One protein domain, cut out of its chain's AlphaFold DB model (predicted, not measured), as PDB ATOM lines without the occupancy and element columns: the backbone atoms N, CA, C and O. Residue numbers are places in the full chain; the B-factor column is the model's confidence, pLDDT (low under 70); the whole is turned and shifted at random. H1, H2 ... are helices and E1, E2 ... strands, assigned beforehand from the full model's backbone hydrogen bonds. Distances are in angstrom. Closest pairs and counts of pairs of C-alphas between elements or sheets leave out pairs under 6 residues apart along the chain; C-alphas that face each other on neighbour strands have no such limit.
ATOM      1  N   GLN A   9      -2.148  24.544 -16.132       95.44
ATOM      2  CA  GLN A   9      -3.230  23.923 -15.390       95.44
ATOM      3  C   GLN A   9      -4.074  24.985 -14.686       95.44
ATOM      4  O   GLN A   9      -3.562  25.937 -14.095       95.44
ATOM      5  N   GLU A  10      -5.387  24.791 -14.709       94.44
ATOM      6  CA  GLU A  10      -6.295  25.560 -13.872       94.44
ATOM      7  C   GLU A  10      -6.203  25.057 -12.424       94.44
ATOM      8  O   GLU A  10      -6.329  23.862 -12.147       94.44
ATOM      9  N   GLY A  11      -5.925  25.969 -11.493       94.69
ATOM     10  CA  GLY A  11      -5.818  25.647 -10.072       94.69
ATOM     11  C   GLY A  11      -7.181  25.503  -9.401       94.69
ATOM     12  O   GLY A  11      -8.168  26.089  -9.834       94.69
ATOM     13  N   LYS A  12      -7.231  24.777  -8.280       96.00
ATOM     14  CA  LYS A  12      -8.398  24.826  -7.386       96.00
ATOM     15  C   LYS A  12      -8.507  26.222  -6.756       96.00
ATOM     16  O   LYS A  12      -7.459  26.805  -6.470       96.00
ATOM     17  N   PRO A  13      -9.719  26.736  -6.484       96.06
ATOM     18  CA  PRO A  13      -9.881  28.057  -5.888       96.06
ATOM     19  C   PRO A  13      -9.161  28.190  -4.543       96.06
ATOM     20  O   PRO A  13      -9.273  27.318  -3.679       96.06
ATOM     21  N   ALA A  14      -8.455  29.305  -4.363       94.88
ATOM     22  CA  ALA A  14      -7.898  29.720  -3.081       94.88
ATOM     23  C   ALA A  14      -9.001  30.247  -2.145       94.88
ATOM     24  O   ALA A  14      -8.928  30.060  -0.931       94.88
ATOM     25  N   LEU A  15     -10.043  30.861  -2.712       93.25
ATOM     26  CA  LEU A  15     -11.227  31.341  -2.005       93.25
ATOM     27  C   LEU A  15     -12.461  31.134  -2.887       93.25
ATOM     28  O   LEU A  15     -12.454  31.503  -4.056       93.25
ATOM     29  N   VAL A  16     -13.527  30.592  -2.306       94.31
ATOM     30  CA  VAL A  16     -14.888  30.666  -2.847       94.31
ATOM     31  C   VAL A  16     -15.721  31.432  -1.830       94.31
ATOM     32  O   VAL A  16     -16.083  30.891  -0.785       94.31
ATOM     33  N   GLU A  17     -15.996  32.702  -2.100       92.00
ATOM     34  CA  GLU A  17     -16.848  33.537  -1.259       92.00
ATOM     35  C   GLU A  17     -18.318  33.319  -1.631       92.00
ATOM     36  O   GLU A  17     -18.734  33.625  -2.748       92.00
ATOM     37  N   SER A  18     -19.132  32.828  -0.691       92.44
ATOM     38  CA  SER A  18     -20.582  32.783  -0.887       92.44
ATOM     39  C   SER A  18     -21.199  34.113  -0.467       92.44
ATOM     40  O   SER A  18     -21.048  34.555   0.676       92.44
ATOM     41  N   ARG A  19     -21.904  34.765  -1.395       90.12
ATOM     42  CA  ARG A  19     -22.537  36.069  -1.182       90.12
ATOM     43  C   ARG A  19     -24.040  35.978  -1.373       90.12
ATOM     44  O   ARG A  19     -24.537  35.775  -2.478       90.12
ATOM     45  N   LYS A  20     -24.778  36.212  -0.285       90.31
ATOM     46  CA  LYS A  20     -26.242  36.283  -0.332       90.31
ATOM     47  C   LYS A  20     -26.678  37.505  -1.128       90.31
ATOM     48  O   LYS A  20     -26.085  38.577  -1.017       90.31
ATOM     49  N   LEU A  21     -27.781  37.363  -1.854       89.69
ATOM     50  CA  LEU A  21     -28.336  38.443  -2.662       89.69
ATOM     51  C   LEU A  21     -28.642  39.701  -1.825       89.69
ATOM     52  O   LEU A  21     -28.344  40.809  -2.260       89.69
ATOM     53  N   ASP A  22     -29.123  39.536  -0.588       90.25
ATOM     54  CA  ASP A  22     -29.333  40.649   0.349       90.25
ATOM     55  C   ASP A  22     -28.028  41.370   0.716       90.25
ATOM     56  O   ASP A  22     -28.012  42.594   0.841       90.25
ATOM     57  N   ASP A  23     -26.918  40.645   0.871       87.56
ATOM     58  CA  ASP A  23     -25.614  41.244   1.175       87.56
ATOM     59  C   ASP A  23     -25.095  42.060  -0.016       87.56
ATOM     60  O   ASP A  23     -24.505  43.126   0.173       87.56
ATOM     61  N   VAL A  24     -25.363  41.594  -1.240       87.38
ATOM     62  CA  VAL A  24     -25.054  42.318  -2.480       87.38
ATOM     63  C   VAL A  24     -25.936  43.565  -2.615       87.38
ATOM     64  O   VAL A  24     -25.407  44.656  -2.832       87.38
ATOM     65  N   PHE A  25     -27.255  43.445  -2.421       88.88
ATOM     66  CA  PHE A  25     -28.191  44.578  -2.499       88.88
ATOM     67  C   PHE A  25     -27.883  45.668  -1.471       88.88
ATOM     68  O   PHE A  25     -27.948  46.856  -1.790       88.88
ATOM     69  N   ASN A  26     -27.482  45.272  -0.264       88.50
ATOM     70  CA  ASN A  26     -27.076  46.197   0.792       88.50
ATOM     71  C   ASN A  26     -25.615  46.661   0.670       88.50
ATOM     72  O   ASN A  26     -25.113  47.323   1.576       88.50
ATOM     73  N   ARG A  27     -24.930  46.340  -0.439       85.00
ATOM     74  CA  ARG A  27     -23.554  46.769  -0.743       85.00
ATOM     75  C   ARG A  27     -22.556  46.422   0.360       85.00
ATOM     76  O   ARG A  27     -21.622  47.183   0.615       85.00
ATOM     77  N   LYS A  28     -22.730  45.271   1.017       83.56
ATOM     78  CA  LYS A  28     -21.704  44.784   1.940       83.56
ATOM     79  C   LYS A  28     -20.396  44.585   1.159       83.56
ATOM     80  O   LYS A  28     -20.454  44.167  -0.002       83.56
ATOM     81  N   PRO A  29     -19.230  44.901   1.732       79.12
ATOM     82  CA  PRO A  29     -17.963  44.652   1.056       79.12
ATOM     83  C   PRO A  29     -17.729  43.138   0.893       79.12
ATOM     84  O   PRO A  29     -18.175  42.373   1.753       79.12
ATOM     85  N   PRO A  30     -17.067  42.694  -0.194       83.19
ATOM     86  CA  PRO A  30     -16.592  41.315  -0.303       83.19
ATOM     87  C   PRO A  30     -15.496  41.036   0.733       83.19
ATOM     88  O   PRO A  30     -14.889  41.971   1.260       83.19
ATOM     89  N   LEU A  31     -15.209  39.764   1.004       81.00
ATOM     90  CA  LEU A  31     -14.163  39.351   1.947       81.00
ATOM     91  C   LEU A  31     -12.756  39.699   1.463       81.00
ATOM     92  O   LEU A  31     -11.887  40.014   2.278       81.00
ATOM     93  N   LEU A  32     -12.542  39.653   0.149       79.31
ATOM     94  CA  LEU A  32     -11.284  40.019  -0.484       79.31
ATOM     95  C   LEU A  32     -11.533  41.075  -1.568       79.31
ATOM     96  O   LEU A  32     -11.661  40.736  -2.743       79.31
ATOM     97  N   PRO A  33     -11.653  42.359  -1.201       69.88
ATOM     98  CA  PRO A  33     -11.880  43.408  -2.178       69.88
ATOM     99  C   PRO A  33     -10.654  43.543  -3.082       69.88
ATOM    100  O   PRO A  33      -9.521  43.579  -2.601       69.88
ATOM    101  N   GLU A  34     -10.892  43.647  -4.385       63.28
ATOM    102  CA  GLU A  34      -9.912  44.224  -5.302       63.28
ATOM    103  C   GLU A  34      -9.612  45.662  -4.848       63.28
ATOM    104  O   GLU A  34     -10.474  46.324  -4.252       63.28
ATOM    105  N   GLU A  35      -8.392  46.158  -5.082       56.81
ATOM    106  CA  GLU A  35      -8.113  47.568  -4.804       56.81
ATOM    107  C   GLU A  35      -9.146  48.440  -5.524       56.81
ATOM    108  O   GLU A  35      -9.484  48.213  -6.686       56.81
ATOM    109  N   SER A  36      -9.656  49.460  -4.833       52.50
ATOM    110  CA  SER A  36     -10.515  50.456  -5.464       52.50
ATOM    111  C   SER A  36      -9.720  51.127  -6.584       52.50
ATOM    112  O   SER A  36      -8.802  51.908  -6.304       52.50
ATOM    113  N   GLY A  37     -10.044  50.797  -7.837       52.06
ATOM    114  CA  GLY A  37      -9.475  51.457  -9.006       52.06
ATOM    115  C   GLY A  37      -9.594  52.973  -8.859       52.06
ATOM    116  O   GLY A  37     -10.593  53.467  -8.343       52.06
ATOM    117  N   PHE A  38      -8.554  53.709  -9.260       49.25
ATOM    118  CA  PHE A  38      -8.576  55.166  -9.176       49.25
ATOM    119  C   PHE A  38      -9.595  55.742 -10.162       49.25
ATOM    120  O   PHE A  38      -9.389  55.665 -11.373       49.25
ATOM    121  N   ASP A  39     -10.670  56.331  -9.641       58.41
ATOM    122  CA  ASP A  39     -11.649  57.086 -10.423       58.41
ATOM    123  C   ASP A  39     -11.657  58.544  -9.939       58.41
ATOM    124  O   ASP A  39     -12.215  58.835  -8.878       58.41
ATOM    125  N   PRO A  40     -11.084  59.493 -10.703       58.09
ATOM    126  CA  PRO A  40     -10.987  60.891 -10.288       58.09
ATOM    127  C   PRO A  40     -12.351  61.577 -10.102       58.09
ATOM    128  O   PRO A  40     -12.413  62.623  -9.460       58.09
ATOM    129  N   ASN A  41     -13.446  61.002 -10.620       65.00
ATOM    130  CA  ASN A  41     -14.806  61.515 -10.432       65.00
ATOM    131  C   ASN A  41     -15.519  60.914  -9.206       65.00
ATOM    132  O   ASN A  41     -16.592  61.394  -8.834       65.00
ATOM    133  N   ARG A  42     -14.966  59.863  -8.584       59.34
ATOM    134  CA  ARG A  42     -15.557  59.165  -7.423       59.34
ATOM    135  C   ARG A  42     -14.671  59.183  -6.180       59.34
ATOM    136  O   ARG A  42     -15.195  59.190  -5.068       59.34
ATOM    137  N   ASP A  43     -13.361  59.277  -6.354       61.16
ATOM    138  CA  ASP A  43     -12.358  59.214  -5.291       61.16
ATOM    139  C   ASP A  43     -12.126  60.590  -4.637       61.16
ATOM    140  O   ASP A  43     -11.007  61.091  -4.551       61.16
ATOM    141  N   THR A  44     -13.205  61.225  -4.166       53.00
ATOM    142  CA  THR A  44     -13.147  62.485  -3.391       53.00
ATOM    143  C   THR A  44     -13.031  62.257  -1.879       53.00
ATOM    144  O   THR A  44     -12.840  63.206  -1.121       53.00
ATOM    145  N   GLN A  45     -13.131  61.002  -1.425       50.41
ATOM    146  CA  GLN A  45     -13.028  60.603  -0.021       50.41
ATOM    147  C   GLN A  45     -12.033  59.457   0.165       50.41
ATOM    148  O   GLN A  45     -11.746  58.702  -0.764       50.41
ATOM    149  N   SER A  46     -11.519  59.332   1.394       48.22
ATOM    150  CA  SER A  46     -10.625  58.246   1.787       48.22
ATOM    151  C   SER A  46     -11.285  56.903   1.488       48.22
ATOM    152  O   SER A  46     -12.393  56.624   1.953       48.22
ATOM    153  N   ARG A  47     -10.600  56.096   0.676       52.16
ATOM    154  CA  ARG A  47     -11.040  54.767   0.255       52.16
ATOM    155  C   ARG A  47     -11.363  53.953   1.498       52.16
ATOM    156  O   ARG A  47     -10.551  53.898   2.422       52.16
ATOM    157  N   SER A  48     -12.546  53.341   1.529       47.75
ATOM    158  CA  SER A  48     -12.909  52.380   2.566       47.75
ATOM    159  C   SER A  48     -11.807  51.330   2.629       47.75
ATOM    160  O   SER A  48     -11.679  50.503   1.726       47.75
ATOM    161  N   ALA A  49     -10.967  51.428   3.658       47.78
ATOM    162  CA  ALA A  49      -9.897  50.483   3.893       47.78
ATOM    163  C   ALA A  49     -10.506  49.074   3.926       47.78
ATOM    164  O   ALA A  49     -11.573  48.910   4.502       47.78
ATOM    165  N   SER A  50      -9.851  48.118   3.272       52.81
ATOM    166  CA  SER A  50      -9.856  46.670   3.536       52.81
ATOM    167  C   SER A  50     -11.077  46.043   4.233       52.81
ATOM    168  O   SER A  50     -11.458  46.410   5.341       52.81
ATOM    169  N   ALA A  51     -11.620  44.979   3.640       56.62
ATOM    170  CA  ALA A  51     -12.573  44.107   4.321       56.62
ATOM    171  C   ALA A  51     -12.035  43.637   5.681       56.62
ATOM    172  O   ALA A  51     -10.848  43.328   5.813       56.62
ATOM    173  N   ASP A  52     -12.902  43.563   6.692       57.78
ATOM    174  CA  ASP A  52     -12.489  43.245   8.063       57.78
ATOM    175  C   ASP A  52     -11.797  41.875   8.171       57.78
ATOM    176  O   ASP A  52     -10.870  41.726   8.962       57.78
ATOM    177  N   ALA A  53     -12.154  40.909   7.316       57.09
ATOM    178  CA  ALA A  53     -11.476  39.613   7.224       57.09
ATOM    179  C   ALA A  53     -10.015  39.727   6.748       57.09
ATOM    180  O   ALA A  53      -9.149  39.008   7.247       57.09
ATOM    181  N   ALA A  54      -9.722  40.660   5.837       58.22
ATOM    182  CA  ALA A  54      -8.355  40.970   5.430       58.22
ATOM    183  C   ALA A  54      -7.594  41.740   6.521       58.22
ATOM    184  O   ALA A  54      -6.409  41.503   6.741       58.22
ATOM    185  N   ARG A  55      -8.278  42.625   7.262       57.03
ATOM    186  CA  ARG A  55      -7.684  43.368   8.393       57.03
ATOM    187  C   ARG A  55      -7.338  42.483   9.584       57.03
ATOM    188  O   ARG A  55      -6.348  42.738  10.258       57.03
ATOM    189  N   GLN A  56      -8.155  41.468   9.847       58.19
ATOM    190  CA  GLN A  56      -7.941  40.502  10.926       58.19
ATOM    191  C   GLN A  56      -6.911  39.422  10.554       58.19
ATOM    192  O   GLN A  56      -6.597  38.576  11.384       58.19
ATOM    193  N   GLY A  57      -6.370  39.450   9.327       61.03
ATOM    194  CA  GLY A  57      -5.369  38.491   8.851       61.03
ATOM    195  C   GLY A  57      -5.935  37.114   8.494       61.03
ATOM    196  O   GLY A  57      -5.168  36.204   8.198       61.03
ATOM    197  N   THR A  58      -7.260  36.954   8.491       69.00
ATOM    198  CA  THR A  58      -7.939  35.693   8.162       69.00
ATOM    199  C   THR A  58      -7.820  35.354   6.674       69.00
ATOM    200  O   THR A  58      -7.787  34.183   6.309       69.00
ATOM    201  N   ILE A  59      -7.761  36.371   5.806       78.44
ATOM    202  CA  ILE A  59      -7.618  36.228   4.349       78.44
ATOM    203  C   ILE A  59      -6.577  37.237   3.862       78.44
ATOM    204  O   ILE A  59      -6.589  38.397   4.261       78.44
ATOM    205  N   THR A  60      -5.674  36.811   2.984       85.69
ATOM    206  CA  THR A  60      -4.611  37.663   2.434       85.69
ATOM    207  C   THR A  60      -4.868  37.999   0.961       85.69
ATOM    208  O   THR A  60      -5.261  37.106   0.209       85.69
ATOM    209  N   PRO A  61      -4.596  39.239   0.495       86.75
ATOM    210  CA  PRO A  61      -4.626  39.583  -0.934       86.75
ATOM    211  C   PRO A  61      -3.708  38.712  -1.799       86.75
ATOM    212  O   PRO A  61      -3.949  38.553  -2.992       86.75
ATOM    213  N   LEU A  62      -2.690  38.086  -1.198       90.44
ATOM    214  CA  LEU A  62      -1.816  37.129  -1.880       90.44
ATOM    215  C   LEU A  62      -2.560  35.873  -2.368       90.44
ATOM    216  O   LEU A  62      -2.032  35.157  -3.217       90.44
ATOM    217  N   ALA A  63      -3.792  35.627  -1.909       92.00
ATOM    218  CA  ALA A  63      -4.642  34.557  -2.426       92.00
ATOM    219  C   ALA A  63      -4.862  34.661  -3.946       92.00
ATOM    220  O   ALA A  63      -4.837  33.630  -4.614       92.00
ATOM    221  N   TYR A  64      -4.959  35.880  -4.500       92.31
ATOM    222  CA  TYR A  64      -5.072  36.110  -5.951       92.31
ATOM    223  C   TYR A  64      -3.862  35.604  -6.750       92.31
ATOM    224  O   TYR A  64      -3.977  35.338  -7.943       92.31
ATOM    225  N   LEU A  65      -2.697  35.475  -6.107       94.94
ATOM    226  CA  LEU A  65      -1.479  34.952  -6.728       94.94
ATOM    227  C   LEU A  65      -1.350  33.430  -6.555       94.94
ATOM    228  O   LEU A  65      -0.687  32.772  -7.359       94.94
ATOM    229  N   ALA A  66      -1.985  32.870  -5.521       95.94
ATOM    230  CA  ALA A  66      -1.964  31.444  -5.219       95.94
ATOM    231  C   ALA A  66      -2.976  30.649  -6.067       95.94
ATOM    232  O   ALA A  66      -2.666  29.547  -6.517       95.94
ATOM    233  N   GLY A  67      -4.170  31.181  -6.324       95.44
ATOM    234  CA  GLY A  67      -5.178  30.499  -7.140       95.44
ATOM    235  C   GLY A  67      -6.427  31.340  -7.392       95.44
ATOM    236  O   GLY A  67      -6.482  32.497  -6.972       95.44
ATOM    237  N   PRO A  68      -7.441  30.777  -8.074       95.31
ATOM    238  CA  PRO A  68      -8.687  31.484  -8.346       95.31
ATOM    239  C   PRO A  68      -9.360  31.986  -7.067       95.31
ATOM    240  O   PRO A  68      -9.414  31.282  -6.056       95.31
ATOM    241  N   VAL A  69      -9.894  33.200  -7.127       92.81
ATOM    242  CA  VAL A  69     -10.771  33.764  -6.101       92.81
ATOM    243  C   VAL A  69     -12.139  33.924  -6.742       92.81
ATOM    244  O   VAL A  69     -12.313  34.709  -7.671       92.81
ATOM    245  N   GLU A  70     -13.093  33.132  -6.276       93.25
ATOM    246  CA  GLU A  70     -14.419  33.015  -6.863       93.25
ATOM    247  C   GLU A  70     -15.482  33.608  -5.946       93.25
ATOM    248  O   GLU A  70     -15.382  33.552  -4.718       93.25
ATOM    249  N   VAL A  71     -16.544  34.123  -6.559       91.44
ATOM    250  CA  VAL A  71     -17.746  34.572  -5.858       91.44
ATOM    251  C   VAL A  71     -18.928  33.737  -6.334       91.44
ATOM    252  O   VAL A  71     -19.248  33.722  -7.522       91.44
ATOM    253  N   ALA A  72     -19.602  33.074  -5.398       91.38
ATOM    254  CA  ALA A  72     -20.835  32.334  -5.637       91.38
ATOM    255  C   ALA A  72     -22.033  33.123  -5.089       91.38
ATOM    256  O   ALA A  72     -22.057  33.501  -3.918       91.38
ATOM    257  N   PHE A  73     -23.043  33.372  -5.929       89.31
ATOM    258  CA  PHE A  73     -24.243  34.153  -5.573       89.31
ATOM    259  C   PHE A  73     -25.420  33.295  -5.076       89.31
ATOM    260  O   PHE A  73     -26.580  33.709  -5.131       89.31
ATOM    261  N   ASP A  74     -25.140  32.077  -4.621       77.62
ATOM    262  CA  ASP A  74     -26.122  31.112  -4.137       77.62
ATOM    263  C   ASP A  74     -26.087  30.960  -2.605       77.62
ATOM    264  O   ASP A  74     -25.343  31.635  -1.890       77.62
ATOM    265  N   ARG A  75     -26.965  30.105  -2.064       69.81
ATOM    266  CA  ARG A  75     -26.946  29.746  -0.639       69.81
ATOM    267  C   ARG A  75     -25.881  28.673  -0.425       69.81
ATOM    268  O   ARG A  75     -26.190  27.488  -0.504       69.81
ATOM    269  N   GLY A  76     -24.654  29.100  -0.149       82.75
ATOM    270  CA  GLY A  76     -23.527  28.226   0.154       82.75
ATOM    271  C   GLY A  76     -22.716  28.701   1.357       82.75
ATOM    272  O   GLY A  76     -23.020  29.713   1.989       82.75
ATOM    273  N   GLU A  77     -21.674  27.943   1.673       87.44
ATOM    274  CA  GLU A  77     -20.659  28.342   2.645       87.44
ATOM    275  C   GLU A  77     -19.441  28.915   1.925       87.44
ATOM    276  O   GLU A  77     -19.005  28.385   0.896       87.44
ATOM    277  N   THR A  78     -18.877  29.980   2.497       90.06
ATOM    278  CA  THR A  78     -17.568  30.488   2.090       90.06
ATOM    279  C   THR A  78     -16.499  29.452   2.413       90.06
ATOM    280  O   THR A  78     -16.414  28.971   3.542       90.06
ATOM    281  N   ARG A  79     -15.659  29.137   1.428       91.81
ATOM    282  CA  ARG A  79     -14.565  28.168   1.542       91.81
ATOM    283  C   ARG A  79     -13.232  28.855   1.292       91.81
ATOM    284  O   ARG A  79     -13.059  29.495   0.261       91.81
ATOM    285  N   LEU A  80     -12.294  28.678   2.213       90.06
ATOM    286  CA  LEU A  80     -10.920  29.160   2.104       90.06
ATOM    287  C   LEU A  80      -9.987  27.949   2.037       90.06
ATOM    288  O   LEU A  80     -10.067  27.066   2.892       90.06
ATOM    289  N   ALA A  81      -9.131  27.893   1.020       91.56
ATOM    290  CA  ALA A  81      -8.076  26.891   0.959       91.56
ATOM    291  C   ALA A  81      -6.935  27.264   1.917       91.56
ATOM    292  O   ALA A  81      -6.628  28.444   2.095       91.56
ATOM    293  N   ASP A  82      -6.270  26.263   2.496       91.44
ATOM    294  CA  ASP A  82      -5.008  26.508   3.193       91.44
ATOM    295  C   ASP A  82      -3.906  26.785   2.162       91.44
ATOM    296  O   ASP A  82      -3.450  25.889   1.451       91.44
ATOM    297  N   ILE A  83      -3.519  28.055   2.064       92.88
ATOM    298  CA  ILE A  83      -2.465  28.546   1.167       92.88
ATOM    299  C   ILE A  83      -1.208  28.970   1.931       92.88
ATOM    300  O   ILE A  83      -0.297  29.545   1.337       92.88
ATOM    301  N   SER A  84      -1.144  28.722   3.242       92.38
ATOM    302  CA  SER A  84      -0.043  29.194   4.090       92.38
ATOM    303  C   SER A  84       1.317  28.678   3.611       92.38
ATOM    304  O   SER A  84       2.275  29.441   3.546       92.38
ATOM    305  N   SER A  85       1.382  27.421   3.165       95.06
ATOM    306  CA  SER A  85       2.598  26.803   2.620       95.06
ATOM    307  C   SER A  85       3.016  27.332   1.245       95.06
ATOM    308  O   SER A  85       4.099  27.002   0.766       95.06
ATOM    309  N   LEU A  86       2.147  28.087   0.570       96.75
ATOM    310  CA  LEU A  86       2.405  28.660  -0.751       96.75
ATOM    311  C   LEU A  86       2.964  30.080  -0.670       96.75
ATOM    312  O   LEU A  86       3.411  30.612  -1.684       96.75
ATOM    313  N   ILE A  87       2.928  30.693   0.511       95.94
ATOM    314  CA  ILE A  87       3.390  32.055   0.750       95.94
ATOM    315  C   ILE A  87       4.672  31.975   1.570       95.94
ATOM    316  O   ILE A  87       4.683  31.431   2.669       95.94
TER     317      ILE A  87
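Overview. This is residues 9 to 87 of the 251 residues of an uncharacterized protein of Rhodopirellula maiorica SM1 (UniProt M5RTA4). Little regular structure: E1 and E2 make a small two-stranded parallel sheet with residues 79 to 80 alongside E1, three short helices lie scattered round it, and a long loop reaches out, its residues 39 to 46 standing free. The 79 printed residues hold E1, H1, H2, H3, E2 in order, a mixed class with only 21 residues in named elements. The whole is only just loose, close to compact, with radius of gyration of the C-alphas 14.0 A, spanning 40 by 30 by 27 A.

Arrangement. E1, residues 15 to 18, and E2, residues 69 to 72, are parallel at 18 degrees; N 17 and O 70, 2.8 A apart, are within hydrogen-bond range. With H1, residues 21 to 25, H2, 52 to 55, and H3, 63 to 66, between, they form a strand-helix-strand unit. H1 and H3 are apart. H1's O i to N i+4 pair is within range; H2 and H3 are too short for one.

Along the chain. E1 runs 9.5 A from C-alpha 15 (-11.227, 31.341, -2.005); E2 runs 10.2 A to C-alpha 72 (-20.835, 32.334, -5.637). H1 spans 6.1 A, H2 4.8 A, H3 5.0 A.

Size, cuts and confidence. The printed part has no cut. The H1 to H2 link is long. Residues 33 to 58 and 75 have pLDDT under 70.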